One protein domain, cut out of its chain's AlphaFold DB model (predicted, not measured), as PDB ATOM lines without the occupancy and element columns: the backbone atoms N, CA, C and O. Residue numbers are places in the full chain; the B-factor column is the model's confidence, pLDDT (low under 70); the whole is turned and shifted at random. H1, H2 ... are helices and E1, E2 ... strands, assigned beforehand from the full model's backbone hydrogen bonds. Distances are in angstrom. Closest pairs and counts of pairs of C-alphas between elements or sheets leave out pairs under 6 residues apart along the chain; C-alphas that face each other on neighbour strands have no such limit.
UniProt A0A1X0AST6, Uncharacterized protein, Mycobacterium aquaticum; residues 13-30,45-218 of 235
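AT A GLANCE: This is residues 13 to 30 and 45 to 218 of the 235 residues of an uncharacterized protein of Mycobacterium aquaticum (UniProt A0A1X0AST6). Four helices, H2, H3, H4 and H5, run nearly along one line in a curved row, with a small parallel sheet, E1 E2 E3, and H1 on it at one end and the strand hairpin E4 E5 at the other. H7 crosses H2 at one end of the row, H6 lies close by, and residues 199 to 205 stick out. The 192 printed residues include seven named helices and five named strands in the order E1 H1 E2 H2 H3 E3 H4 E4 E5 H5 H6 H7, class mixed. The whole is compact, with a radius of gyration of the C-alphas of 16.8 A and spans of 45 by 45 by 35 A.

IN THESE COORDINATES: E1 is residues 13 to 16, from C-alpha 13 at (109.805, 107.690, 150.891). H1 is residues 61 to 71, 15.0 A long, and E2 residues 73 to 79, 16.3 A. H2 is residues 83 to 89, and H3, residues 94 to 111, is 25.7 A long from C-alpha 94 at (120.239, 106.769, 123.280). E3 is residues 120 to 122, H4 residues 131 to 143, 18.5 A, E4 residues 156 to 158 and E5 residues 161 to 163. H5 is residues 168 to 180, 19.3 A, H6 residues 192 to 198, and H7 residues 210 to 217, ending at C-alpha 217 (131.361, 103.965, 132.945).

HOW THE PARTS SIT: E1 and E2 are parallel, N 15 to O 77 at 3.0 A; E2 and E3 are parallel, N 78 to O 121 at 2.9 A. H1 is on one face of this sheet, two layers, at a height of 8.0 A. E2, H2 H3, E3 form a strand-helix-strand unit, parallel neighbour strands with helices between. H2 and H3, a helical hairpin, touch through residues 97 to 104 of H3, C-alphas of Glu 87 and Thr 97 closest at 5.9 A. H3 and H4 are close but not clearly touching, at 7.4 A between the C-alphas of His 102 and Glu 137. H4 and H5 touch at a shallow tilt of 13 degrees, the same way, C-alphas of Gln 135 and Leu 173 closest at 5.9 A. H7 touches H2 about perpendicular, 84 degrees, C-alphas of Leu 85 and Ala 213 closest at 5.0 A. In the hairpin E4 E5, N 156 and O 163 are 2.9 A apart. Every O i to N i+4 pair is within hydrogen-bond range in H1, H3, H4 and H7, against 7 of 9 in H5, 2 of 3 in H6 and 0 of 3 in H2, where 2 of 4 O i to N i+3 pairs are.

THE WHOLE: The C-alphas of Arg 70 and His 160 are farthest apart, 49.2 A. Residues 31 to 44 are not printed, with 17.5 A between C-alphas 30 and 45. The links H4 to E4, H5 to H6 and H6 to H7 are long. The mean pLDDT of the printed part is 86.0; residues 45 to 52, 83 to 85 and 190 to 218 are under 70.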
ATOM      1  N   ALA A  13     109.896 107.403 152.311       96.31
ATOM      2  CA  ALA A  13     109.805 107.690 150.891       96.31
ATOM      3  C   ALA A  13     111.173 107.767 150.204       96.31
ATOM      4  O   ALA A  13     111.184 108.017 149.006       96.31
ATOM      5  N   ASP A  14     112.292 107.601 150.923       95.50
ATOM      6  CA  ASP A  14     113.626 107.806 150.359       95.50
ATOM      7  C   ASP A  14     114.707 106.963 151.053       95.50
ATOM      8  O   ASP A  14     115.375 107.375 152.007       95.50
ATOM      9  N   GLN A  15     114.890 105.740 150.555       94.50
ATOM     10  CA  GLN A  15     116.012 104.884 150.913       94.50
ATOM     11  C   GLN A  15     116.831 104.509 149.688       94.50
ATOM     12  O   GLN A  15     116.302 104.374 148.596       94.50
ATOM     13  N   HIS A  16     118.124 104.256 149.883       94.31
ATOM     14  CA  HIS A  16     119.030 103.922 148.786       94.31
ATOM     15  C   HIS A  16     119.663 102.541 148.928       94.31
ATOM     16  O   HIS A  16     120.127 102.154 150.011       94.31
ATOM     17  N   MET A  17     119.762 101.831 147.809       93.56
ATOM     18  CA  MET A  17     120.660 100.690 147.659       93.56
ATOM     19  C   MET A  17     122.029 101.154 147.158       93.56
ATOM     20  O   MET A  17     122.135 102.162 146.467       93.56
ATOM     21  N   TYR A  18     123.070 100.381 147.450       89.00
ATOM     22  CA  TYR A  18     124.365 100.528 146.795       89.00
ATOM     23  C   TYR A  18     124.610  99.329 145.892       89.00
ATOM     24  O   TYR A  18     124.868  98.218 146.376       89.00
ATOM     25  N   GLU A  19     124.565  99.589 144.592       86.56
ATOM     26  CA  GLU A  19     124.804  98.626 143.532       86.56
ATOM     27  C   GLU A  19     126.179  97.957 143.657       86.56
ATOM     28  O   GLU A  19     127.144  98.512 144.207       86.56
ATOM     29  N   THR A  20     126.271  96.724 143.160       83.25
ATOM     30  CA  THR A  20     127.561  96.062 142.998       83.25
ATOM     31  C   THR A  20     128.262  96.557 141.742       83.25
ATOM     32  O   THR A  20     127.660  97.080 140.807       83.25
ATOM     33  N   ALA A  21     129.570  96.336 141.738       71.88
ATOM     34  CA  ALA A  21     130.474  96.412 140.603       71.88
ATOM     35  C   ALA A  21     129.839  96.142 139.226       71.88
ATOM     36  O   ALA A  21     130.017  96.888 138.270       71.88
ATOM     37  N   ASP A  22     129.139  95.022 139.121       77.31
ATOM     38  CA  ASP A  22     128.649  94.452 137.880       77.31
ATOM     39  C   ASP A  22     127.234  94.905 137.506       77.31
ATOM     40  O   ASP A  22     126.755  94.490 136.452       77.31
ATOM     41  N   ALA A  23     126.583  95.763 138.302       83.50
ATOM     42  CA  ALA A  23     125.168  96.102 138.140       83.50
ATOM     43  C   ALA A  23     124.798  96.642 136.752       83.50
ATOM     44  O   ALA A  23     123.745  96.313 136.222       83.50
ATOM     45  N   LEU A  24     125.695  97.413 136.134       80.12
ATOM     46  CA  LEU A  24     125.485  97.979 134.796       80.12
ATOM     47  C   LEU A  24     125.915  97.042 133.661       80.12
ATOM     48  O   LEU A  24     125.631  97.312 132.499       80.12
ATOM     49  N   THR A  25     126.653  95.977 133.975       79.75
ATOM     50  CA  THR A  25     127.361  95.158 132.975       79.75
ATOM     51  C   THR A  25     126.908  93.707 132.927       79.75
ATOM     52  O   THR A  25     127.080  93.067 131.895       79.75
ATOM     53  N   LYS A  26     126.334  93.174 134.013       83.75
ATOM     54  CA  LYS A  26     125.979  91.753 134.142       83.75
ATOM     55  C   LYS A  26     125.023  91.288 133.043       83.75
ATOM     56  O   LYS A  26     125.209  90.204 132.498       83.75
ATOM     57  N   PHE A  27     124.049  92.132 132.718       88.25
ATOM     58  CA  PHE A  27     123.022  91.874 131.710       88.25
ATOM     59  C   PHE A  27     123.188  92.724 130.446       88.25
ATOM     60  O   PHE A  27     122.356  92.692 129.545       88.25
ATOM     61  N   LEU A  28     124.288  93.478 130.341       83.81
ATOM     62  CA  LEU A  28     124.506  94.350 129.197       83.81
ATOM     63  C   LEU A  28     124.796  93.509 127.938       83.81
ATOM     64  O   LEU A  28     125.716  92.684 127.960       83.81
ATOM     65  N   PRO A  29     124.081  93.721 126.816       82.75
ATOM     66  CA  PRO A  29     124.337  92.986 125.584       82.75
ATOM     67  C   PRO A  29     125.790  93.120 125.115       82.75
ATOM     68  O   PRO A  29     126.357  94.212 125.129       82.75
ATOM     69  N   GLU A  30     126.374  92.030 124.602       77.88
ATOM     70  CA  GLU A  30     127.800  91.966 124.227       77.88
ATOM     71  C   GLU A  30     128.223  93.089 123.265       77.88
ATOM     72  O   GLU A  30     129.320  93.634 123.396       77.88
ATOM     73  N   ARG A  45     136.463  95.498 137.412       52.06
ATOM     74  CA  ARG A  45     136.771  95.640 138.842       52.06
ATOM     75  C   ARG A  45     137.821  96.712 139.144       52.06
ATOM     76  O   ARG A  45     137.743  97.360 140.181       52.06
ATOM     77  N   GLU A  46     138.821  96.869 138.287       57.47
ATOM     78  CA  GLU A  46     139.862  97.886 138.453       57.47
ATOM     79  C   GLU A  46     139.341  99.284 138.099       57.47
ATOM     80  O   GLU A  46     139.675 100.243 138.791       57.47
ATOM     81  N   MET A  47     138.453  99.391 137.103       54.62
ATOM     82  CA  MET A  47     137.798 100.653 136.727       54.62
ATOM     83  C   MET A  47     136.881 101.195 137.838       54.62
ATOM     84  O   MET A  47     136.764 102.403 138.017       54.62
ATOM     85  N   GLN A  48     136.262 100.313 138.624       53.50
ATOM     86  CA  GLN A  48     135.285 100.672 139.663       53.50
ATOM     87  C   GLN A  48     135.896 101.244 140.955       53.50
ATOM     88  O   GLN A  48     135.167 101.761 141.803       53.50
ATOM     89  N   GLY A  49     137.216 101.157 141.141       58.28
ATOM     90  CA  GLY A  49     137.888 101.679 142.333       58.28
ATOM     91  C   GLY A  49     137.500 100.973 143.645       58.28
ATOM     92  O   GLY A  49     137.079  99.815 143.672       58.28
ATOM     93  N   LYS A  50     137.703 101.650 144.784       57.12
ATOM     94  CA  LYS A  50     137.326 101.111 146.103       57.12
ATOM     95  C   LYS A  50     135.820 101.252 146.318       57.12
ATOM     96  O   LYS A  50     135.288 102.352 146.230       57.12
ATOM     97  N   SER A  51     135.168 100.155 146.699       60.09
ATOM     98  CA  SER A  51     133.773 100.156 147.139       60.09
ATOM     99  C   SER A  51     133.552 101.148 148.281       60.09
ATOM    100  O   SER A  51     134.311 101.141 149.255       60.09
ATOM    101  N   VAL A  52     132.476 101.928 148.204       64.88
ATOM    102  CA  VAL A  52     132.008 102.741 149.330       64.88
ATOM    103  C   VAL A  52     131.605 101.805 150.473       64.88
ATOM    104  O   VAL A  52     130.826 100.866 150.272       64.88
ATOM    105  N   GLU A  53     132.167 102.031 151.661       75.31
ATOM    106  CA  GLU A  53     131.720 101.347 152.871       75.31
ATOM    107  C   GLU A  53     130.275 101.771 153.143       75.31
ATOM    108  O   GLU A  53     129.987 102.954 153.308       75.31
ATOM    109  N   ALA A  54     129.358 100.808 153.123       80.75
ATOM    110  CA  ALA A  54     127.933 101.061 153.265       80.75
ATOM    111  C   ALA A  54     127.322 100.045 154.240       80.75
ATOM    112  O   ALA A  54     127.793  98.901 154.289       80.75
ATOM    113  N   PRO A  55     126.287 100.427 155.012       89.00
ATOM    114  CA  PRO A  55     125.605  99.513 155.922       89.00
ATOM    115  C   PRO A  55     125.081  98.263 155.204       89.00
ATOM    116  O   PRO A  55     124.666  98.323 154.051       89.00
ATOM    117  N   ALA A  56     125.009  97.127 155.901       91.88
ATOM    118  CA  ALA A  56     124.490  95.882 155.318       91.88
ATOM    119  C   ALA A  56     123.070  96.038 154.729       91.88
ATOM    120  O   ALA A  56     122.763  95.475 153.680       91.88
ATOM    121  N   ALA A  57     122.241  96.884 155.354       94.56
ATOM    122  CA  ALA A  57     120.881  97.203 154.919       94.56
ATOM    123  C   ALA A  57     120.789  97.829 153.516       94.56
ATOM    124  O   ALA A  57     119.715  97.832 152.919       94.56
ATOM    125  N   THR A  58     121.891  98.341 152.963       93.31
ATOM    126  CA  THR A  58     121.920  98.925 151.616       93.31
ATOM    127  C   THR A  58     122.398  97.942 150.550       93.31
ATOM    128  O   THR A  58     122.622  98.352 149.413       93.31
ATOM    129  N   ARG A  59     122.634  96.669 150.898       91.44
ATOM    130  CA  ARG A  59     123.215  95.667 149.987       91.44
ATOM    131  C   ARG A  59     122.242  94.579 149.554       91.44
ATOM    132  O   ARG A  59     122.430  94.030 148.476       91.44
ATOM    133  N   LYS A  60     121.247  94.261 150.383       94.62
ATOM    134  CA  LYS A  60     120.223  93.256 150.083       94.62
ATOM    135  C   LYS A  60     118.939  93.506 150.880       94.62
ATOM    136  O   LYS A  60     119.009  94.072 151.982       94.62
ATOM    137  N   PRO A  61     117.783  93.065 150.370       96.88
ATOM    138  CA  PRO A  61     116.499  93.408 150.960       96.88
ATOM    139  C   PRO A  61     116.255  92.770 152.337       96.88
ATOM    140  O   PRO A  61     115.605  93.382 153.183       96.88
ATOM    141  N   GLU A  62     116.831  91.605 152.652       97.69
ATOM    142  CA  GLU A  62     116.599  90.961 153.957       97.69
ATOM    143  C   GLU A  62     117.242  91.741 155.107       97.69
ATOM    144  O   GLU A  62     116.712  91.790 156.217       97.69
ATOM    145  N   ASP A  63     118.404  92.349 154.858       97.62
ATOM    146  CA  ASP A  63     119.061  93.205 155.846       97.62
ATOM    147  C   ASP A  63     118.396  94.581 155.914       97.62
ATOM    148  O   ASP A  63     118.360  95.182 156.990       97.62
ATOM    149  N   ARG A  64     117.798  95.047 154.808       97.50
ATOM    150  CA  ARG A  64     116.945  96.237 154.807       97.50
ATOM    151  C   ARG A  64     115.754  96.062 155.739       97.50
ATOM    152  O   ARG A  64     115.546  96.913 156.594       97.50
ATOM    153  N   VAL A  65     115.012  94.961 155.622       98.12
ATOM    154  CA  VAL A  65     113.823  94.706 156.454       98.12
ATOM    155  C   VAL A  65     114.165  94.724 157.947       98.12
ATOM    156  O   VAL A  65     113.465  95.369 158.724       98.12
ATOM    157  N   LYS A  66     115.285  94.108 158.354       97.31
ATOM    158  CA  LYS A  66     115.748  94.147 159.757       97.31
ATOM    159  C   LYS A  66     116.019  95.571 160.242       97.31
ATOM    160  O   LYS A  66     115.749  95.892 161.398       97.31
ATOM    161  N   GLU A  67     116.577  96.410 159.375       96.12
ATOM    162  CA  GLU A  67     116.840  97.809 159.696       96.12
ATOM    163  C   GLU A  67     115.540  98.619 159.787       96.12
ATOM    164  O   GLU A  67     115.386  99.387 160.735       96.12
ATOM    165  N   LEU A  68     114.567  98.378 158.899       95.88
ATOM    166  CA  LEU A  68     113.232  98.980 159.002       95.88
ATOM    167  C   LEU A  68     112.550  98.596 160.325       95.88
ATOM    168  O   LEU A  68     112.032  99.464 161.025       95.88
ATOM    169  N   ASP A  69     112.627  97.326 160.736       95.38
ATOM    170  CA  ASP A  69     112.078  96.860 162.018       95.38
ATOM    171  C   ASP A  69     112.763  97.540 163.217       95.38
ATOM    172  O   ASP A  69     112.104  97.943 164.183       95.38
ATOM    173  N   ARG A  70     114.090  97.725 163.152       93.62
ATOM    174  CA  ARG A  70     114.855  98.469 164.164       93.62
ATOM    175  C   ARG A  70     114.401  99.929 164.242       93.62
ATOM    176  O   ARG A  70     114.298 100.469 165.342       93.62
ATOM    177  N   GLN A  71     114.131 100.544 163.092       93.00
ATOM    178  CA  GLN A  71     113.706 101.937 162.954       93.00
ATOM    179  C   GLN A  71     112.196 102.149 163.184       93.00
ATOM    180  O   GLN A  71     111.740 103.289 163.262       93.00
ATOM    181  N   GLY A  72     111.401 101.084 163.317       93.75
ATOM    182  CA  GLY A  72     109.941 101.204 163.387       93.75
ATOM    183  C   GLY A  72     109.305 101.704 162.082       93.75
ATOM    184  O   GLY A  72     108.222 102.285 162.124       93.75
ATOM    185  N   VAL A  73     109.971 101.494 160.944       95.94
ATOM    186  CA  VAL A  73     109.473 101.836 159.607       95.94
ATOM    187  C   VAL A  73     108.682 100.657 159.044       95.94
ATOM    188  O   VAL A  73     109.138  99.509 159.043       95.94
ATOM    189  N   VAL A  74     107.475 100.943 158.569       96.81
ATOM    190  CA  VAL A  74     106.553  99.958 158.007       96.81
ATOM    191  C   VAL A  74     106.945  99.631 156.580       96.81
ATOM    192  O   VAL A  74     107.173  98.472 156.292       96.81
ATOM    193  N   GLU A  75     107.114 100.607 155.704       97.44
ATOM    194  CA  GLU A  75     107.481 100.370 154.304       97.44
ATOM    195  C   GLU A  75     108.476 101.426 153.838       97.44
ATOM    196  O   GLU A  75     108.503 102.527 154.392       97.44
ATOM    197  N   ALA A  76     109.278 101.093 152.827       98.00
ATOM    198  CA  ALA A  76     110.221 102.024 152.230       98.00
ATOM    199  C   ALA A  76     110.246 101.952 150.699       98.00
ATOM    200  O   ALA A  76     110.225 100.858 150.128       98.00
ATOM    201  N   LEU A  77     110.371 103.110 150.049       98.31
ATOM    202  CA  LEU A  77     110.845 103.199 148.667       98.31
ATOM    203  C   LEU A  77     112.363 103.034 148.644       98.31
ATOM    204  O   LEU A  77     113.055 103.616 149.472       98.31
ATOM    205  N   ASN A  78     112.879 102.245 147.704       97.50
ATOM    206  CA  ASN A  78     114.303 101.946 147.593       97.50
ATOM    207  C   ASN A  78     114.831 102.309 146.199       97.50
ATOM    208  O   ASN A  78     114.484 101.674 145.203       97.50
ATOM    209  N   TYR A  79     115.683 103.325 146.143       96.12
ATOM    210  CA  TYR A  79     116.230 103.912 144.931       96.12
ATOM    211  C   TYR A  79     117.606 103.337 144.576       96.12
ATOM    212  O   TYR A  79     118.415 103.058 145.471       96.12
ATOM    213  N   PRO A  80     117.912 103.188 143.273       92.12
ATOM    214  CA  PRO A  80     119.278 102.972 142.809       92.12
ATOM    215  C   PRO A  80     120.138 104.212 143.090       92.12
ATOM    216  O   PRO A  80     119.669 105.345 142.974       92.12
ATOM    217  N   THR A  81     121.408 104.016 143.448       85.12
ATOM    218  CA  THR A  81     122.357 105.123 143.654       85.12
ATOM    219  C   THR A  81     123.123 105.414 142.365       85.12
ATOM    220  O   THR A  81     123.173 106.563 141.927       85.12
ATOM    221  N   LEU A  82     123.668 104.384 141.709       72.12
ATOM    222  CA  LEU A  82     124.351 104.515 140.417       72.12
ATOM    223  C   LEU A  82     123.385 104.827 139.274       72.12
ATOM    224  O   LEU A  82     123.766 105.540 138.350       72.12
ATOM    225  N   GLY A  83     122.142 104.341 139.332       66.69
ATOM    226  CA  GLY A  83     121.143 104.601 138.284       66.69
ATOM    227  C   GLY A  83     120.965 106.090 137.959       66.69
ATOM    228  O   GLY A  83     120.863 106.463 136.794       66.69
ATOM    229  N   SER A  84     121.064 106.953 138.976       66.94
ATOM    230  CA  SER A  84     120.960 108.417 138.851       66.94
ATOM    231  C   SER A  84     122.050 109.079 137.983       66.94
ATOM    232  O   SER A  84     121.905 110.235 137.574       66.94
ATOM    233  N   LEU A  85     123.136 108.351 137.704       67.75
ATOM    234  CA  LEU A  85     124.356 108.833 137.055       67.75
ATOM    235  C   LEU A  85     124.490 108.382 135.590       67.75
ATOM    236  O   LEU A  85     125.141 109.044 134.773       67.75
ATOM    237  N   VAL A  86     123.893 107.237 135.257       76.06
ATOM    238  CA  VAL A  86     124.105 106.540 133.980       76.06
ATOM    239  C   VAL A  86     123.469 107.280 132.814       76.06
ATOM    240  O   VAL A  86     124.117 107.482 131.786       76.06
ATOM    241  N   GLU A  87     122.218 107.714 132.976       82.88
ATOM    242  CA  GLU A  87     121.434 108.284 131.876       82.88
ATOM    243  C   GLU A  87     122.072 109.539 131.288       82.88
ATOM    244  O   GLU A  87     122.039 109.732 130.080       82.88
ATOM    245  N   HIS A  88     122.665 110.396 132.123       79.06
ATOM    246  CA  HIS A  88     123.318 111.599 131.618       79.06
ATOM    247  C   HIS A  88     124.628 111.275 130.893       79.06
ATOM    248  O   HIS A  88     124.884 111.808 129.819       79.06
ATOM    249  N   SER A  89     125.466 110.398 131.449       76.38
ATOM    250  CA  SER A  89     126.798 110.162 130.870       76.38
ATOM    251  C   SER A  89     126.762 109.321 129.593       76.38
ATOM    252  O   SER A  89     127.708 109.369 128.815       76.38
ATOM    253  N   SER A  90     125.692 108.551 129.386       82.06
ATOM    254  CA  SER A  90     125.455 107.779 128.161       82.06
ATOM    255  C   SER A  90     124.519 108.485 127.173       82.06
ATOM    256  O   SER A  90     124.275 107.951 126.094       82.06
ATOM    257  N   ALA A  91     124.058 109.704 127.487       84.69
ATOM    258  CA  ALA A  91     123.022 110.412 126.733       84.69
ATOM    259  C   ALA A  91     123.363 110.661 125.255       84.69
ATOM    260  O   ALA A  91     122.454 110.846 124.451       84.69
ATOM    261  N   ASP A  92     124.643 110.691 124.879       84.94
ATOM    262  CA  ASP A  92     125.068 110.850 123.479       84.94
ATOM    263  C   ASP A  92     124.772 109.606 122.616       84.94
ATOM    264  O   ASP A  92     124.741 109.699 121.387       84.94
ATOM    265  N   ASP A  93     124.505 108.455 123.243       87.94
ATOM    266  CA  ASP A  93     124.027 107.230 122.602       87.94
ATOM    267  C   ASP A  93     122.722 106.757 123.286       87.94
ATOM    268  O   ASP A  93     122.746 105.996 124.262       87.94
ATOM    269  N   PRO A  94     121.549 107.187 122.777       90.31
ATOM    270  CA  PRO A  94     120.239 106.769 123.280       90.31
ATOM    271  C   PRO A  94     120.052 105.250 123.353       90.31
ATOM    272  O   PRO A  94     119.446 104.733 124.289       90.31
ATOM    273  N   GLN A  95     120.597 104.515 122.381       90.69
ATOM    274  CA  GLN A  95     120.450 103.063 122.303       90.69
ATOM    275  C   GLN A  95     121.306 102.356 123.357       90.69
ATOM    276  O   GLN A  95     120.874 101.358 123.935       90.69
ATOM    277  N   LEU A  96     122.501 102.880 123.638       87.31
ATOM    278  CA  LEU A  96     123.312 102.444 124.770       87.31
ATOM    279  C   LEU A  96     122.621 102.765 126.099       87.31
ATOM    280  O   LEU A  96     122.554 101.896 126.963       87.31
ATOM    281  N   THR A  97     122.081 103.979 126.245       90.50
ATOM    282  CA  THR A  97     121.380 104.413 127.465       90.50
ATOM    283  C   THR A  97     120.240 103.454 127.803       90.50
ATOM    284  O   THR A  97     120.189 102.917 128.908       90.50
ATOM    285  N   LEU A  98     119.368 103.170 126.829       93.56
ATOM    286  CA  LEU A  98     118.263 102.220 126.983       93.56
ATOM    287  C   LEU A  98     118.760 100.822 127.385       93.56
ATOM    288  O   LEU A  98     118.194 100.201 128.281       93.56
ATOM    289  N   ALA A  99     119.843 100.337 126.769       92.19
ATOM    290  CA  ALA A  99     120.395  99.018 127.068       92.19
ATOM    291  C   ALA A  99     121.002  98.919 128.478       92.19
ATOM    292  O   ALA A  99     120.819  97.900 129.141       92.19
ATOM    293  N   ILE A 100     121.710  99.954 128.948       90.38
ATOM    294  CA  ILE A 100     122.266  99.967 130.309       90.38
ATOM    295  C   ILE A 100     121.138 100.048 131.340       90.38
ATOM    296  O   ILE A 100     121.202  99.366 132.360       90.38
ATOM    297  N   ILE A 101     120.103 100.849 131.077       94.75
ATOM    298  CA  ILE A 101     118.957 100.978 131.983       94.75
ATOM    299  C   ILE A 101     118.207  99.657 132.121       94.75
ATOM    300  O   ILE A 101     117.956  99.231 133.247       94.75
ATOM    301  N   HIS A 102     117.951  98.964 131.012       96.94
ATOM    302  CA  HIS A 102     117.348  97.636 131.067       96.94
ATOM    303  C   HIS A 102     118.228  96.641 131.842       96.94
ATOM    304  O   HIS A 102     117.755  95.972 132.757       96.94
ATOM    305  N   ALA A 103     119.536  96.608 131.560       93.62
ATOM    306  CA  ALA A 103     120.470  95.728 132.263       93.62
ATOM    307  C   ALA A 103     120.525  96.008 133.778       93.62
ATOM    308  O   ALA A 103     120.623  95.078 134.584       93.62
ATOM    309  N   LEU A 104     120.435  97.281 134.173       94.31
ATOM    310  CA  LEU A 104     120.342  97.678 135.573       94.31
ATOM    311  C   LEU A 104     119.011  97.235 136.190       94.31
ATOM    312  O   LEU A 104     119.017  96.725 137.306       94.31
ATOM    313  N   ASN A 105     117.886  97.372 135.486       97.88
ATOM    314  CA  ASN A 105     116.587  96.898 135.965       97.88
ATOM    315  C   ASN A 105     116.563  95.373 136.157       97.88
ATOM    316  O   ASN A 105     116.059  94.905 137.181       97.88
ATOM    317  N   GLU A 106     117.166  94.600 135.248       98.00
ATOM    318  CA  GLU A 106     117.355  93.151 135.412       98.00
ATOM    319  C   GLU A 106     118.200  92.832 136.652       98.00
ATOM    320  O   GLU A 106     117.830  91.982 137.468       98.00
ATOM    321  N   TRP A 107     119.305  93.559 136.849       95.88
ATOM    322  CA  TRP A 107     120.146  93.402 138.033       95.88
ATOM    323  C   TRP A 107     119.395  93.740 139.324       95.88
ATOM    324  O   TRP A 107     119.457  92.970 140.286       95.88
ATOM    325  N   ILE A 108     118.654  94.850 139.348       97.12
ATOM    326  CA  ILE A 108     117.830  95.257 140.489       97.12
ATOM    327  C   ILE A 108     116.806  94.166 140.797       97.12
ATOM    328  O   ILE A 108     116.682  93.749 141.950       97.12
ATOM    329  N   HIS A 109     116.095  93.675 139.783       98.12
ATOM    330  CA  HIS A 109     115.083  92.644 139.964       98.12
ATOM    331  C   HIS A 109     115.685  91.354 140.540       98.12
ATOM    332  O   HIS A 109     115.125  90.786 141.474       98.12
ATOM    333  N   GLU A 110     116.854  90.923 140.060       97.31
ATOM    334  CA  GLU A 110     117.530  89.731 140.585       97.31
ATOM    335  C   GLU A 110     117.988  89.892 142.046       97.31
ATOM    336  O   GLU A 110     117.861  88.957 142.835       97.31
ATOM    337  N   HIS A 111     118.541  91.052 142.413       95.69
ATOM    338  CA  HIS A 111     119.205  91.233 143.715       95.69
ATOM    339  C   HIS A 111     118.278  91.774 144.807       95.69
ATOM    340  O   HIS A 111     118.500  91.510 145.990       95.69
ATOM    341  N   TRP A 112     117.259  92.540 144.423       97.25
ATOM    342  CA  TRP A 112     116.327  93.197 145.337       97.25
ATOM    343  C   TRP A 112     114.875  92.785 145.109       97.25
ATOM    344  O   TRP A 112     114.107  92.737 146.073       97.25
ATOM    345  N   GLY A 113     114.500  92.495 143.861       97.94
ATOM    346  CA  GLY A 113     113.102  92.489 143.431       97.94
ATOM    347  C   GLY A 113     112.495  93.898 143.456       97.94
ATOM    348  O   GLY A 113     113.065  94.833 144.027       97.94
ATOM    349  N   PHE A 114     111.321  94.067 142.843       98.44
ATOM    350  CA  PHE A 114     110.597  95.350 142.873       98.44
ATOM    351  C   PHE A 114     109.630  95.482 144.050       98.44
ATOM    352  O   PHE A 114     109.300  96.593 144.461       98.44
ATOM    353  N   ASP A 115     109.236  94.356 144.635       98.12
ATOM    354  CA  ASP A 115     108.462  94.274 145.867       98.12
ATOM    355  C   ASP A 115     109.051  93.157 146.731       98.12
ATOM    356  O   ASP A 115     108.921  91.970 146.420       98.12
ATOM    357  N   HIS A 116     109.723  93.538 147.816       98.06
ATOM    358  CA  HIS A 116     110.204  92.583 148.800       98.06
ATOM    359  C   HIS A 116     109.293  92.582 150.027       98.06
ATOM    360  O   HIS A 116     109.331  93.498 150.856       98.06
ATOM    361  N   LEU A 117     108.509  91.507 150.158       97.75
ATOM    362  CA  LEU A 117     107.610  91.222 151.284       97.75
ATOM    363  C   LEU A 117     106.534  92.296 151.542       97.75
ATOM    364  O   LEU A 117     105.991  92.335 152.646       97.75
ATOM    365  N   GLY A 118     106.232  93.174 150.580       97.88
ATOM    366  CA  GLY A 118     105.384  94.345 150.804       97.88
ATOM    367  C   GLY A 118     105.995  95.337 151.796       97.88
ATOM    368  O   GLY A 118     105.263  96.001 152.517       97.88
ATOM    369  N   ARG A 119     107.331  95.367 151.912       98.00
ATOM    370  CA  ARG A 119     108.085  96.195 152.875       98.00
ATOM    371  C   ARG A 119     109.092  97.113 152.193       98.00
ATOM    372  O   ARG A 119     109.373  98.194 152.701       98.00
ATOM    373  N   VAL A 120     109.678  96.666 151.086       98.44
ATOM    374  CA  VAL A 120     110.679  97.420 150.325       98.44
ATOM    375  C   VAL A 120     110.241  97.439 148.869       98.44
ATOM    376  O   VAL A 120     110.226  96.395 148.219       98.44
ATOM    377  N   PHE A 121     109.887  98.621 148.375       98.50
ATOM    378  CA  PHE A 121     109.469  98.839 146.996       98.50
ATOM    379  C   PHE A 121     110.622  99.462 146.223       98.50
ATOM    380  O   PHE A 121     110.920 100.650 146.363       98.50
ATOM    381  N   THR A 122     111.311  98.638 145.443       97.94
ATOM    382  CA  THR A 122     112.472  99.087 144.681       97.94
ATOM    383  C   THR A 122     112.029  99.718 143.369       97.94
ATOM    384  O   THR A 122     111.164  99.171 142.692       97.94
ATOM    385  N   THR A 123     112.619 100.856 143.006       97.75
ATOM    386  CA  THR A 123     112.183 101.666 141.862       97.75
ATOM    387  C   THR A 123     112.983 101.322 140.591       97.75
ATOM    388  O   THR A 123     114.091 101.849 140.430       97.75
ATOM    389  N   PRO A 124     112.483 100.470 139.671       97.69
ATOM    390  CA  PRO A 124     113.083 100.342 138.345       97.69
ATOM    391  C   PRO A 124     112.992 101.661 137.575       97.69
ATOM    392  O   PRO A 124     112.121 102.491 137.843       97.69
ATOM    393  N   ILE A 125     113.893 101.852 136.619       97.06
ATOM    394  CA  ILE A 125     114.052 103.106 135.881       97.06
ATOM    395  C   ILE A 125     113.390 102.993 134.508       97.06
ATOM    396  O   ILE A 125     113.623 102.025 133.790       97.06
ATOM    397  N   ILE A 126     112.616 104.004 134.115       97.31
ATOM    398  CA  ILE A 126     112.093 104.145 132.750       97.31
ATOM    399  C   ILE A 126     112.811 105.322 132.091       97.31
ATOM    400  O   ILE A 126     112.599 106.484 132.446       97.31
ATOM    401  N   ASN A 127     113.669 105.024 131.119       95.38
ATOM    402  CA  ASN A 127     114.347 106.046 130.333       95.38
ATOM    403  C   ASN A 127     113.491 106.476 129.135       95.38
ATOM    404  O   ASN A 127     112.850 105.661 128.477       95.38
ATOM    405  N   LEU A 128     113.515 107.776 128.843       94.94
ATOM    406  CA  LEU A 128     112.617 108.416 127.883       94.94
ATOM    407  C   LEU A 128     113.280 108.749 126.538       94.94
ATOM    408  O   LEU A 128     112.764 109.571 125.793       94.94
ATOM    409  N   SER A 129     114.437 108.168 126.212       93.25
ATOM    410  CA  SER A 129     115.145 108.543 124.975       93.25
ATOM    411  C   SER A 129     114.378 108.136 123.712       93.25
ATOM    412  O   SER A 129     114.520 108.772 122.668       93.25
ATOM    413  N   GLU A 130     113.533 107.103 123.822       94.88
ATOM    414  CA  GLU A 130     112.581 106.675 122.796       94.88
ATOM    415  C   GLU A 130     111.258 106.263 123.450       94.88
ATOM    416  O   GLU A 130     111.235 105.373 124.299       94.88
ATOM    417  N   VAL A 131     110.146 106.874 123.029       95.56
ATOM    418  CA  VAL A 131     108.810 106.635 123.611       95.56
ATOM    419  C   VAL A 131     108.405 105.164 123.502       95.56
ATOM    420  O   VAL A 131     108.022 104.560 124.501       95.56
ATOM    421  N   ASP A 132     108.591 104.553 122.329       96.69
ATOM    422  CA  ASP A 132     108.284 103.135 122.118       96.69
ATOM    423  C   ASP A 132     109.137 102.221 123.014       96.69
ATOM    424  O   ASP A 132     108.689 101.151 123.425       96.69
ATOM    425  N   ALA A 133     110.387 102.603 123.301       96.94
ATOM    426  CA  ALA A 133     111.252 101.843 124.201       96.94
ATOM    427  C   ALA A 133     110.822 102.006 125.661       96.94
ATOM    428  O   ALA A 133     110.758 101.013 126.378       96.94
ATOM    429  N   ALA A 134     110.449 103.220 126.067       97.62
ATOM    430  CA  ALA A 134     109.909 103.493 127.392       97.62
ATOM    431  C   ALA A 134     108.614 102.706 127.659       97.62
ATOM    432  O   ALA A 134     108.430 102.185 128.754       97.62
ATOM    433  N   GLN A 135     107.738 102.564 126.658       98.50
ATOM    434  CA  GLN A 135     106.520 101.752 126.767       98.50
ATOM    435  C   GLN A 135     106.823 100.253 126.899       98.50
ATOM    436  O   GLN A 135     106.181  99.571 127.694       98.50
ATOM    437  N   ARG A 136     107.828  99.735 126.175       98.62
ATOM    438  CA  ARG A 136     108.291  98.346 126.354       98.62
ATOM    439  C   ARG A 136     108.893  98.119 127.739       98.62
ATOM    440  O   ARG A 136     108.645  97.082 128.344       98.62
ATOM    441  N   GLU A 137     109.662  99.080 128.241       98.69
ATOM    442  CA  GLU A 137     110.229  99.000 129.588       98.69
ATOM    443  C   GLU A 137     109.123  99.061 130.651       98.69
ATOM    444  O   GLU A 137     109.160  98.293 131.606       98.69
ATOM    445  N   LEU A 138     108.098  99.903 130.456       98.75
ATOM    446  CA  LEU A 138     106.905  99.948 131.305       98.75
ATOM    447  C   LEU A 138     106.203  98.582 131.368       98.75
ATOM    448  O   LEU A 138     105.907  98.104 132.460       98.75
ATOM    449  N   GLU A 139     105.958  97.946 130.221       98.69
ATOM    450  CA  GLU A 139     105.378  96.595 130.159       98.69
ATOM    451  C   GLU A 139     106.245  95.592 130.931       98.69
ATOM    452  O   GLU A 139     105.749  94.878 131.803       98.69
ATOM    453  N   TRP A 140     107.559  95.612 130.695       98.75
ATOM    454  CA  TRP A 140     108.491  94.708 131.358       98.75
ATOM    455  C   TRP A 140     108.503  94.895 132.883       98.75
ATOM    456  O   TRP A 140     108.391  93.911 133.613       98.75
ATOM    457  N   VAL A 141     108.579  96.125 133.406       98.69
ATOM    458  CA  VAL A 141     108.611  96.339 134.868       98.69
ATOM    459  C   VAL A 141     107.292  95.944 135.538       98.69
ATOM    460  O   VAL A 141     107.306  95.437 136.662       98.69
ATOM    461  N   LEU A 142     106.156  96.124 134.853       98.56
ATOM    462  CA  LEU A 142     104.840  95.700 135.339       98.56
ATOM    463  C   LEU A 142     104.734  94.174 135.406       98.56
ATOM    464  O   LEU A 142     104.300  93.645 136.433       98.56
ATOM    465  N   ASP A 143     105.193  93.470 134.368       98.56
ATOM    466  CA  ASP A 143     105.238  92.002 134.326       98.56
ATOM    467  C   ASP A 143     106.120  91.411 135.440       98.56
ATOM    468  O   ASP A 143     105.871  90.305 135.926       98.56
ATOM    469  N   HIS A 144     107.109  92.179 135.903       98.50
ATOM    470  CA  HIS A 144     108.005  91.826 137.008       98.50
ATOM    471  C   HIS A 144     107.547  92.382 138.369       98.50
ATOM    472  O   HIS A 144     108.271  92.314 139.363       98.50
ATOM    473  N   GLY A 145     106.318  92.900 138.450       98.00
ATOM    474  CA  GLY A 145     105.655  93.226 139.712       98.00
ATOM    475  C   GLY A 145     106.008  94.586 140.311       98.00
ATOM    476  O   GLY A 145     105.760  94.791 141.504       98.00
ATOM    477  N   ALA A 146     106.550  95.519 139.522       98.44
ATOM    478  CA  ALA A 146     106.842  96.868 139.992       98.44
ATOM    479  C   ALA A 146     105.598  97.570 140.561       98.44
ATOM    480  O   ALA A 146     104.504  97.518 139.996       98.44
ATOM    481  N   LYS A 147     105.776  98.237 141.708       98.19
ATOM    482  CA  LYS A 147     104.735  99.043 142.381       98.19
ATOM    483  C   LYS A 147     104.919 100.544 142.191       98.19
ATOM    484  O   LYS A 147     104.051 101.322 142.570       98.19
ATOM    485  N   VAL A 148     106.058 100.931 141.634       98.44
ATOM    486  CA  VAL A 148     106.524 102.299 141.422       98.44
ATOM    487  C   VAL A 148     107.626 102.243 140.363       98.44
ATOM    488  O   VAL A 148     108.314 101.228 140.266       98.44
ATOM    489  N   ALA A 149     107.814 103.306 139.588       97.94
ATOM    490  CA  ALA A 149     108.965 103.443 138.696       97.94
ATOM    491  C   ALA A 149     109.600 104.832 138.811       97.94
ATOM    492  O   ALA A 149     108.936 105.815 139.144       97.94
ATOM    493  N   LEU A 150     110.900 104.904 138.547       96.69
ATOM    494  CA  LEU A 150     111.703 106.119 138.570       96.69
ATOM    495  C   LEU A 150     111.848 106.677 137.152       96.69
ATOM    496  O   LEU A 150     112.237 105.959 136.232       96.69
ATOM    497  N   ILE A 151     111.596 107.975 136.997       94.94
ATOM    498  CA  ILE A 151     111.962 108.740 135.801       94.94
ATOM    499  C   ILE A 151     112.896 109.873 136.223       94.94
ATOM    500  O   ILE A 151     112.660 110.563 137.218       94.94
ATOM    501  N   LYS A 152     113.971 110.088 135.461       89.56
ATOM    502  CA  LYS A 152     114.920 111.176 135.709       89.56
ATOM    503  C   LYS A 152     114.229 112.549 135.634       89.56
ATOM    504  O   LYS A 152     113.644 112.862 134.593       89.56
ATOM    505  N   PRO A 153     114.357 113.429 136.646       88.00
ATOM    506  CA  PRO A 153     113.782 114.776 136.634       88.00
ATOM    507  C   PRO A 153     114.582 115.750 135.756       88.00
ATOM    508  O   PRO A 153     115.171 116.720 136.228       88.00
ATOM    509  N   GLY A 154     114.627 115.512 134.449       86.31
ATOM    510  CA  GLY A 154     115.291 116.425 133.527       86.31
ATOM    511  C   GLY A 154     115.066 116.065 132.068       86.31
ATOM    512  O   GLY A 154     114.512 115.005 131.784       86.31
ATOM    513  N   PRO A 155     115.532 116.916 131.141       87.56
ATOM    514  CA  PRO A 155     115.420 116.632 129.720       87.56
ATOM    515  C   PRO A 155     116.134 115.327 129.373       87.56
ATOM    516  O   PRO A 155     117.096 114.924 130.039       87.56
ATOM    517  N   VAL A 156     115.646 114.672 128.332       87.19
ATOM    518  CA  VAL A 156     116.158 113.397 127.839       87.19
ATOM    519  C   VAL A 156     116.703 113.593 126.435       87.19
ATOM    520  O   VAL A 156     116.107 114.321 125.644       87.19
ATOM    521  N   ASN A 157     117.863 113.012 126.143       89.12
ATOM    522  CA  ASN A 157     118.451 113.101 124.816       89.12
ATOM    523  C   ASN A 157     117.945 111.934 123.970       89.12
ATOM    524  O   ASN A 157     118.235 110.782 124.274       89.12
ATOM    525  N   GLY A 158     117.166 112.235 122.937       86.50
ATOM    526  CA  GLY A 158     116.721 111.250 121.955       86.50
ATOM    527  C   GLY A 158     117.457 111.404 120.624       86.50
ATOM    528  O   GLY A 158     118.419 112.160 120.491       86.50
ATOM    529  N   LEU A 159     116.941 110.754 119.581       79.06
ATOM    530  CA  LEU A 159     117.477 110.851 118.211       79.06
ATOM    531  C   LEU A 159     117.461 112.279 117.631       79.06
ATOM    532  O   LEU A 159     118.164 112.570 116.662       79.06
ATOM    533  N   HIS A 160     116.642 113.164 118.198       81.44
ATOM    534  CA  HIS A 160     116.452 114.543 117.740       81.44
ATOM    535  C   HIS A 160     116.976 115.587 118.733       81.44
ATOM    536  O   HIS A 160     116.675 116.773 118.597       81.44
ATOM    537  N   GLY A 161     117.800 115.158 119.691       86.19
ATOM    538  CA  GLY A 161     118.381 116.015 120.713       86.19
ATOM    539  C   GLY A 161     117.608 115.989 122.030       86.19
ATOM    540  O   GLY A 161     116.766 115.124 122.277       86.19
ATOM    541  N   TRP A 162     117.922 116.964 122.879       88.50
ATOM    542  CA  TRP A 162     117.370 117.088 124.223       88.50
ATOM    543  C   TRP A 162     115.936 117.605 124.203       88.50
ATOM    544  O   TRP A 162     115.673 118.717 123.739       88.50
ATOM    545  N   LEU A 163     115.023 116.824 124.772       88.94
ATOM    546  CA  LEU A 163     113.600 117.127 124.827       88.94
ATOM    547  C   LEU A 163     113.104 117.129 126.270       88.94
ATOM    548  O   LEU A 163     113.618 116.421 127.139       88.94
ATOM    549  N   SER A 164     112.116 117.982 126.535       91.00
ATOM    550  CA  SER A 164     111.418 117.969 127.816       91.00
ATOM    551  C   SER A 164     110.472 116.769 127.842       91.00
ATOM    552  O   SER A 164     109.690 116.623 126.904       91.00
ATOM    553  N   PRO A 165     110.446 115.975 128.925       91.62
ATOM    554  CA  PRO A 165     109.530 114.843 129.039       91.62
ATOM    555  C   PRO A 165     108.049 115.265 129.116       91.62
ATOM    556  O   PRO A 165     107.166 114.417 129.090       91.62
ATOM    557  N   ALA A 166     107.757 116.569 129.199       91.44
ATOM    558  CA  ALA A 166     106.406 117.134 129.186       91.44
ATOM    559  C   ALA A 166     105.910 117.551 127.783       91.44
ATOM    560  O   ALA A 166     104.898 118.244 127.675       91.44
ATOM    561  N   LEU A 167     106.640 117.222 126.710       93.62
ATOM    562  CA  LEU A 167     106.208 117.512 125.339       93.62
ATOM    563  C   LEU A 167     105.181 116.477 124.829       93.62
ATOM    564  O   LEU A 167     105.243 115.321 125.244       93.62
ATOM    565  N   PRO A 168     104.285 116.850 123.885       95.25
ATOM    566  CA  PRO A 168     103.180 115.982 123.437       95.25
ATOM    567  C   PRO A 168     103.591 114.633 122.831       95.25
ATOM    568  O   PRO A 168     102.827 113.678 122.809       95.25
ATOM    569  N   GLU A 169     104.811 114.545 122.317       92.62
ATOM    570  CA  GLU A 169     105.438 113.292 121.874       92.62
ATOM    571  C   GLU A 169     105.478 112.209 122.967       92.62
ATOM    572  O   GLU A 169     105.383 111.031 122.634       92.62
ATOM    573  N   PHE A 170     105.552 112.588 124.248       95.56
ATOM    574  CA  PHE A 170     105.548 111.669 125.390       95.56
ATOM    575  C   PHE A 170     104.139 111.331 125.901       95.56
ATOM    576  O   PHE A 170     103.998 110.420 126.719       95.56
ATOM    577  N   ASP A 171     103.088 112.001 125.409       97.44
ATOM    578  CA  ASP A 171     101.695 111.748 125.812       97.44
ATOM    579  C   ASP A 171     101.275 110.270 125.698       97.44
ATOM    580  O   ASP A 171     100.547 109.809 126.581       97.44
ATOM    581  N   PRO A 172     101.702 109.485 124.680       98.12
ATOM    582  CA  PRO A 172     101.386 108.060 124.621       98.12
ATOM    583  C   PRO A 172     101.878 107.291 125.850       98.12
ATOM    584  O   PRO A 172     101.108 106.530 126.426       98.12
ATOM    585  N   LEU A 173     103.116 107.539 126.291       97.94
ATOM    586  CA  LEU A 173     103.661 106.915 127.494       97.94
ATOM    587  C   LEU A 173     102.906 107.380 128.742       97.94
ATOM    588  O   LEU A 173     102.525 106.550 129.564       97.94
ATOM    589  N   TRP A 174     102.664 108.687 128.889       98.00
ATOM    590  CA  TRP A 174     101.960 109.221 130.061       98.00
ATOM    591  C   TRP A 174     100.540 108.680 130.188       98.00
ATOM    592  O   TRP A 174     100.113 108.337 131.289       98.00
ATOM    593  N   ARG A 175      99.834 108.542 129.064       98.50
ATOM    594  CA  ARG A 175      98.515 107.906 129.013       98.50
ATOM    595  C   ARG A 175      98.580 106.450 129.463       98.50
ATOM    596  O   ARG A 175      97.703 106.005 130.195       98.50
ATOM    597  N   ASP A 176      99.591 105.706 129.026       98.50
ATOM    598  CA  ASP A 176      99.718 104.293 129.377       98.50
ATOM    599  C   ASP A 176     100.077 104.123 130.866       98.50
ATOM    600  O   ASP A 176      99.470 103.296 131.544       98.50
ATOM    601  N   ILE A 177     100.963 104.971 131.405       98.44
ATOM    602  CA  ILE A 177     101.282 105.058 132.844       98.44
ATOM    603  C   ILE A 177     100.030 105.383 133.672       98.44
ATOM    604  O   ILE A 177      99.770 104.729 134.685       98.44
ATOM    605  N   GLU A 178      99.239 106.373 133.245       98.38
ATOM    606  CA  GLU A 178      97.978 106.738 133.902       98.38
ATOM    607  C   GLU A 178      96.989 105.567 133.889       98.38
ATOM    608  O   GLU A 178      96.393 105.250 134.920       98.38
ATOM    609  N   ALA A 179      96.848 104.886 132.748       98.44
ATOM    610  CA  ALA A 179      95.909 103.781 132.578       98.44
ATOM    611  C   ALA A 179      96.211 102.586 133.496       98.44
ATOM    612  O   ALA A 179      95.280 101.935 133.975       98.44
ATOM    613  N   VAL A 180      97.491 102.301 133.755       98.19
ATOM    614  CA  VAL A 180      97.907 101.226 134.675       98.19
ATOM    615  C   VAL A 180      97.985 101.682 136.135       98.19
ATOM    616  O   VAL A 180      98.097 100.847 137.030       98.19
ATOM    617  N   GLY A 181      97.912 102.992 136.391       97.94
ATOM    618  CA  GLY A 181      97.966 103.567 137.733       97.94
ATOM    619  C   GLY A 181      99.315 103.389 138.434       97.94
ATOM    620  O   GLY A 181      99.342 103.323 139.662       97.94
ATOM    621  N   LEU A 182     100.416 103.285 137.680       97.94
ATOM    622  CA  LEU A 182     101.763 103.122 138.236       97.94
ATOM    623  C   LEU A 182     102.294 104.483 138.716       97.94
ATOM    624  O   LEU A 182     102.468 105.388 137.898       97.94
ATOM    625  N   PRO A 183     102.594 104.660 140.015       97.81
ATOM    626  CA  PRO A 183     103.227 105.877 140.499       97.81
ATOM    627  C   PRO A 183     104.609 106.066 139.871       97.81
ATOM    628  O   PRO A 183     105.455 105.170 139.924       97.81
ATOM    629  N   ILE A 184     104.847 107.258 139.328       97.56
ATOM    630  CA  ILE A 184     106.163 107.684 138.859       97.56
ATOM    631  C   ILE A 184     106.780 108.608 139.896       97.56
ATOM    632  O   ILE A 184     106.216 109.651 140.232       97.56
ATOM    633  N   VAL A 185     107.955 108.231 140.385       96.38
ATOM    634  CA  VAL A 185     108.760 109.056 141.279       96.38
ATOM    635  C   VAL A 185     109.849 109.769 140.494       96.38
ATOM    636  O   VAL A 185     110.413 109.236 139.540       96.38
ATOM    637  N   LEU A 186     110.134 110.994 140.917       92.88
ATOM    638  CA  LEU A 186     111.196 111.829 140.387       92.88
ATOM    639  C   LEU A 186     112.216 112.030 141.507       92.88
ATOM    640  O   LEU A 186     111.926 112.716 142.485       92.88
ATOM    641  N   HIS A 187     113.382 111.404 141.382       90.12
ATOM    642  CA  HIS A 187     114.432 111.452 142.399       90.12
ATOM    643  C   HIS A 187     115.620 112.286 141.917       90.12
ATOM    644  O   HIS A 187     115.939 112.264 140.728       90.12
ATOM    645  N   ALA A 188     116.280 113.008 142.830       77.75
ATOM    646  CA  ALA A 188     117.457 113.809 142.510       77.75
ATOM    647  C   ALA A 188     118.486 112.990 141.704       77.75
ATOM    648  O   ALA A 188     118.816 111.855 142.053       77.75
ATOM    649  N   SER A 189     118.951 113.579 140.604       74.19
ATOM    650  CA  SER A 189     119.835 112.968 139.602       74.19
ATOM    651  C   SER A 189     120.831 114.006 139.086       74.19
ATOM    652  O   SER A 189     120.757 115.148 139.523       74.19
ATOM    653  N   TYR A 190     121.682 113.657 138.116       68.69
ATOM    654  CA  TYR A 190     122.515 114.623 137.382       68.69
ATOM    655  C   TYR A 190     121.763 115.218 136.168       68.69
ATOM    656  O   TYR A 190     121.712 114.587 135.103       68.69
ATOM    657  N   PRO A 191     121.095 116.385 136.271       64.38
ATOM    658  CA  PRO A 191     120.491 117.025 135.113       64.38
ATOM    659  C   PRO A 191     121.554 117.724 134.246       64.38
ATOM    660  O   PRO A 191     122.514 118.279 134.769       64.38
ATOM    661  N   PRO A 192     121.322 117.877 132.929       64.88
ATOM    662  CA  PRO A 192     122.171 118.714 132.067       64.88
ATOM    663  C   PRO A 192     122.205 120.197 132.465       64.88
ATOM    664  O   PRO A 192     122.979 120.978 131.918       64.88
ATOM    665  N   LEU A 193     121.329 120.615 133.382       64.19
ATOM    666  CA  LEU A 193     121.355 121.960 133.937       64.19
ATOM    667  C   LEU A 193     122.609 122.188 134.790       64.19
ATOM    668  O   LEU A 193     123.104 123.314 134.810       64.19
ATOM    669  N   ASP A 194     123.151 121.137 135.411       63.78
ATOM    670  CA  ASP A 194     124.387 121.223 136.189       63.78
ATOM    671  C   ASP A 194     125.554 121.655 135.296       63.78
ATOM    672  O   ASP A 194     126.292 122.560 135.669       63.78
ATOM    673  N   ASP A 195     125.643 121.161 134.053       64.81
ATOM    674  CA  ASP A 195     126.630 121.640 133.073       64.81
ATOM    675  C   ASP A 195     126.484 123.142 132.783       64.81
ATOM    676  O   ASP A 195     127.473 123.845 132.558       64.81
ATOM    677  N   TYR A 196     125.253 123.661 132.754       64.12
ATOM    678  CA  TYR A 196     125.021 125.088 132.541       64.12
ATOM    679  C   TYR A 196     125.414 125.908 133.768       64.12
ATOM    680  O   TYR A 196     126.038 126.952 133.602       64.12
ATOM    681  N   VAL A 197     125.091 125.440 134.975       63.97
ATOM    682  CA  VAL A 197     125.481 126.077 136.244       63.97
ATOM    683  C   VAL A 197     127.003 126.067 136.405       63.97
ATOM    684  O   VAL A 197     127.597 127.114 136.650       63.97
ATOM    685  N   ASN A 198     127.649 124.933 136.136       63.38
ATOM    686  CA  ASN A 198     129.096 124.749 136.238       63.38
ATOM    687  C   ASN A 198     129.893 125.657 135.288       63.38
ATOM    688  O   ASN A 198     131.035 125.988 135.585       63.38
ATOM    689  N   LYS A 199     129.308 126.133 134.177       66.19
ATOM    690  CA  LYS A 199     129.951 127.146 133.310       66.19
ATOM    691  C   LYS A 199     130.132 128.504 133.989       66.19
ATOM    692  O   LYS A 199     130.999 129.270 133.570       66.19
ATOM    693  N   TRP A 200     129.297 128.824 134.976       61.12
ATOM    694  CA  TRP A 200     129.396 130.057 135.761       61.12
ATOM    695  C   TRP A 200     130.298 129.891 136.987       61.12
ATOM    696  O   TRP A 200     130.761 130.890 137.539       61.12
ATOM    697  N   GLU A 201     130.578 128.648 137.379       60.12
ATOM    698  CA  GLU A 201     131.479 128.308 138.473       60.12
ATOM    699  C   GLU A 201     132.943 128.225 137.992       60.12
ATOM    700  O   GLU A 201     133.225 127.887 136.837       60.12
ATOM    701  N   PRO A 202     133.933 128.530 138.850       57.94
ATOM    702  CA  PRO A 202     135.336 128.329 138.508       57.94
ATOM    703  C   PRO A 202     135.628 126.844 138.187       57.94
ATOM    704  O   PRO A 202     135.088 125.969 138.862       57.94
ATOM    705  N   PRO A 203     136.577 126.515 137.281       55.09
ATOM    706  CA  PRO A 203     136.931 125.126 136.913       55.09
ATOM    707  C   PRO A 203     137.391 124.220 138.070       55.09
ATOM    708  O   PRO A 203     137.555 123.018 137.901       55.09
ATOM    709  N   ARG A 204     137.626 124.798 139.252       53.72
ATOM    710  CA  ARG A 204     138.117 124.107 140.452       53.72
ATOM    711  C   ARG A 204     137.004 123.449 141.270       53.72
ATOM    712  O   ARG A 204     137.280 122.920 142.345       53.72
ATOM    713  N   THR A 205     135.754 123.553 140.827       55.03
ATOM    714  CA  THR A 205     134.600 123.054 141.577       55.03
ATOM    715  C   THR A 205     134.489 121.547 141.374       55.03
ATOM    716  O   THR A 205     134.477 121.058 140.247       55.03
ATOM    717  N   TYR A 206     134.501 120.806 142.479       54.50
ATOM    718  CA  TYR A 206     134.413 119.350 142.485       54.50
ATOM    719  C   TYR A 206     133.004 118.918 142.058       54.50
ATOM    720  O   TYR A 206     132.062 119.058 142.838       54.50
ATOM    721  N   ASP A 207     132.862 118.399 140.837       61.88
ATOM    722  CA  ASP A 207     131.615 117.799 140.364       61.88
ATOM    723  C   ASP A 207     131.517 116.358 140.876       61.88
ATOM    724  O   ASP A 207     131.984 115.398 140.259       61.88
ATOM    725  N   PHE A 208     130.940 116.209 142.067       58.72
ATOM    726  CA  PHE A 208     130.776 114.899 142.689       58.72
ATOM    727  C   PHE A 208     129.901 113.958 141.854       58.72
ATOM    728  O   PHE A 208     130.108 112.746 141.902       58.72
ATOM    729  N   ILE A 209     128.913 114.483 141.129       59.53
ATOM    730  CA  ILE A 209     127.885 113.663 140.493       59.53
ATOM    731  C   ILE A 209     128.343 113.266 139.081       59.53
ATOM    732  O   ILE A 209     128.460 112.070 138.800       59.53
ATOM    733  N   GLY A 210     128.692 114.225 138.220       61.53
ATOM    734  CA  GLY A 210     129.070 113.962 136.828       61.53
ATOM    735  C   GLY A 210     130.412 113.237 136.672       61.53
ATOM    736  O   GLY A 210     130.508 112.259 135.922       61.53
ATOM    737  N   ASP A 211     131.452 113.628 137.415       64.88
ATOM    738  CA  ASP A 211     132.775 112.999 137.271       64.88
ATOM    739  C   ASP A 211     132.835 111.586 137.878       64.88
ATOM    740  O   ASP A 211     133.566 110.729 137.372       64.88
ATOM    741  N   ASN A 212     132.059 111.289 138.931       60.19
ATOM    742  CA  ASN A 212     131.965 109.919 139.450       60.19
ATOM    743  C   ASN A 212     131.190 109.007 138.491       60.19
ATOM    744  O   ASN A 212     131.616 107.872 138.278       60.19
ATOM    745  N   ALA A 213     130.123 109.506 137.858       62.22
ATOM    746  CA  ALA A 213     129.387 108.784 136.821       62.22
ATOM    747  C   ALA A 213     130.310 108.317 135.687       62.22
ATOM    748  O   ALA A 213     130.387 107.128 135.371       62.22
ATOM    749  N   ARG A 214     131.075 109.260 135.126       64.44
ATOM    750  CA  ARG A 214     132.020 109.017 134.031       64.44
ATOM    751  C   ARG A 214     133.075 107.978 134.407       64.44
ATOM    752  O   ARG A 214     133.312 107.058 133.630       64.44
ATOM    753  N   ARG A 215     133.632 108.049 135.625       62.50
ATOM    754  CA  ARG A 215     134.579 107.038 136.141       62.50
ATOM    755  C   ARG A 215     133.977 105.636 136.155       62.50
ATOM    756  O   ARG A 215     134.615 104.709 135.667       62.50
ATOM    757  N   PHE A 216     132.754 105.482 136.668       53.03
ATOM    758  CA  PHE A 216     132.091 104.175 136.728       53.03
ATOM    759  C   PHE A 216     131.833 103.568 135.343       53.03
ATOM    760  O   PHE A 216     131.890 102.349 135.199       53.03
ATOM    761  N   MET A 217     131.592 104.401 134.329       54.16
ATOM    762  CA  MET A 217     131.361 103.965 132.945       54.16
ATOM    763  C   MET A 217     132.632 103.882 132.088       54.16
ATOM    764  O   MET A 217     132.546 103.522 130.916       54.16
ATOM    765  N   GLY A 218     133.812 104.198 132.633       54.97
ATOM    766  CA  GLY A 218     135.044 104.242 131.840       54.97
ATOM    767  C   GLY A 218     135.053 105.340 130.778       54.97
ATOM    768  O   GLY A 218     135.634 105.157 129.713       54.97
TER     769      GLY A 218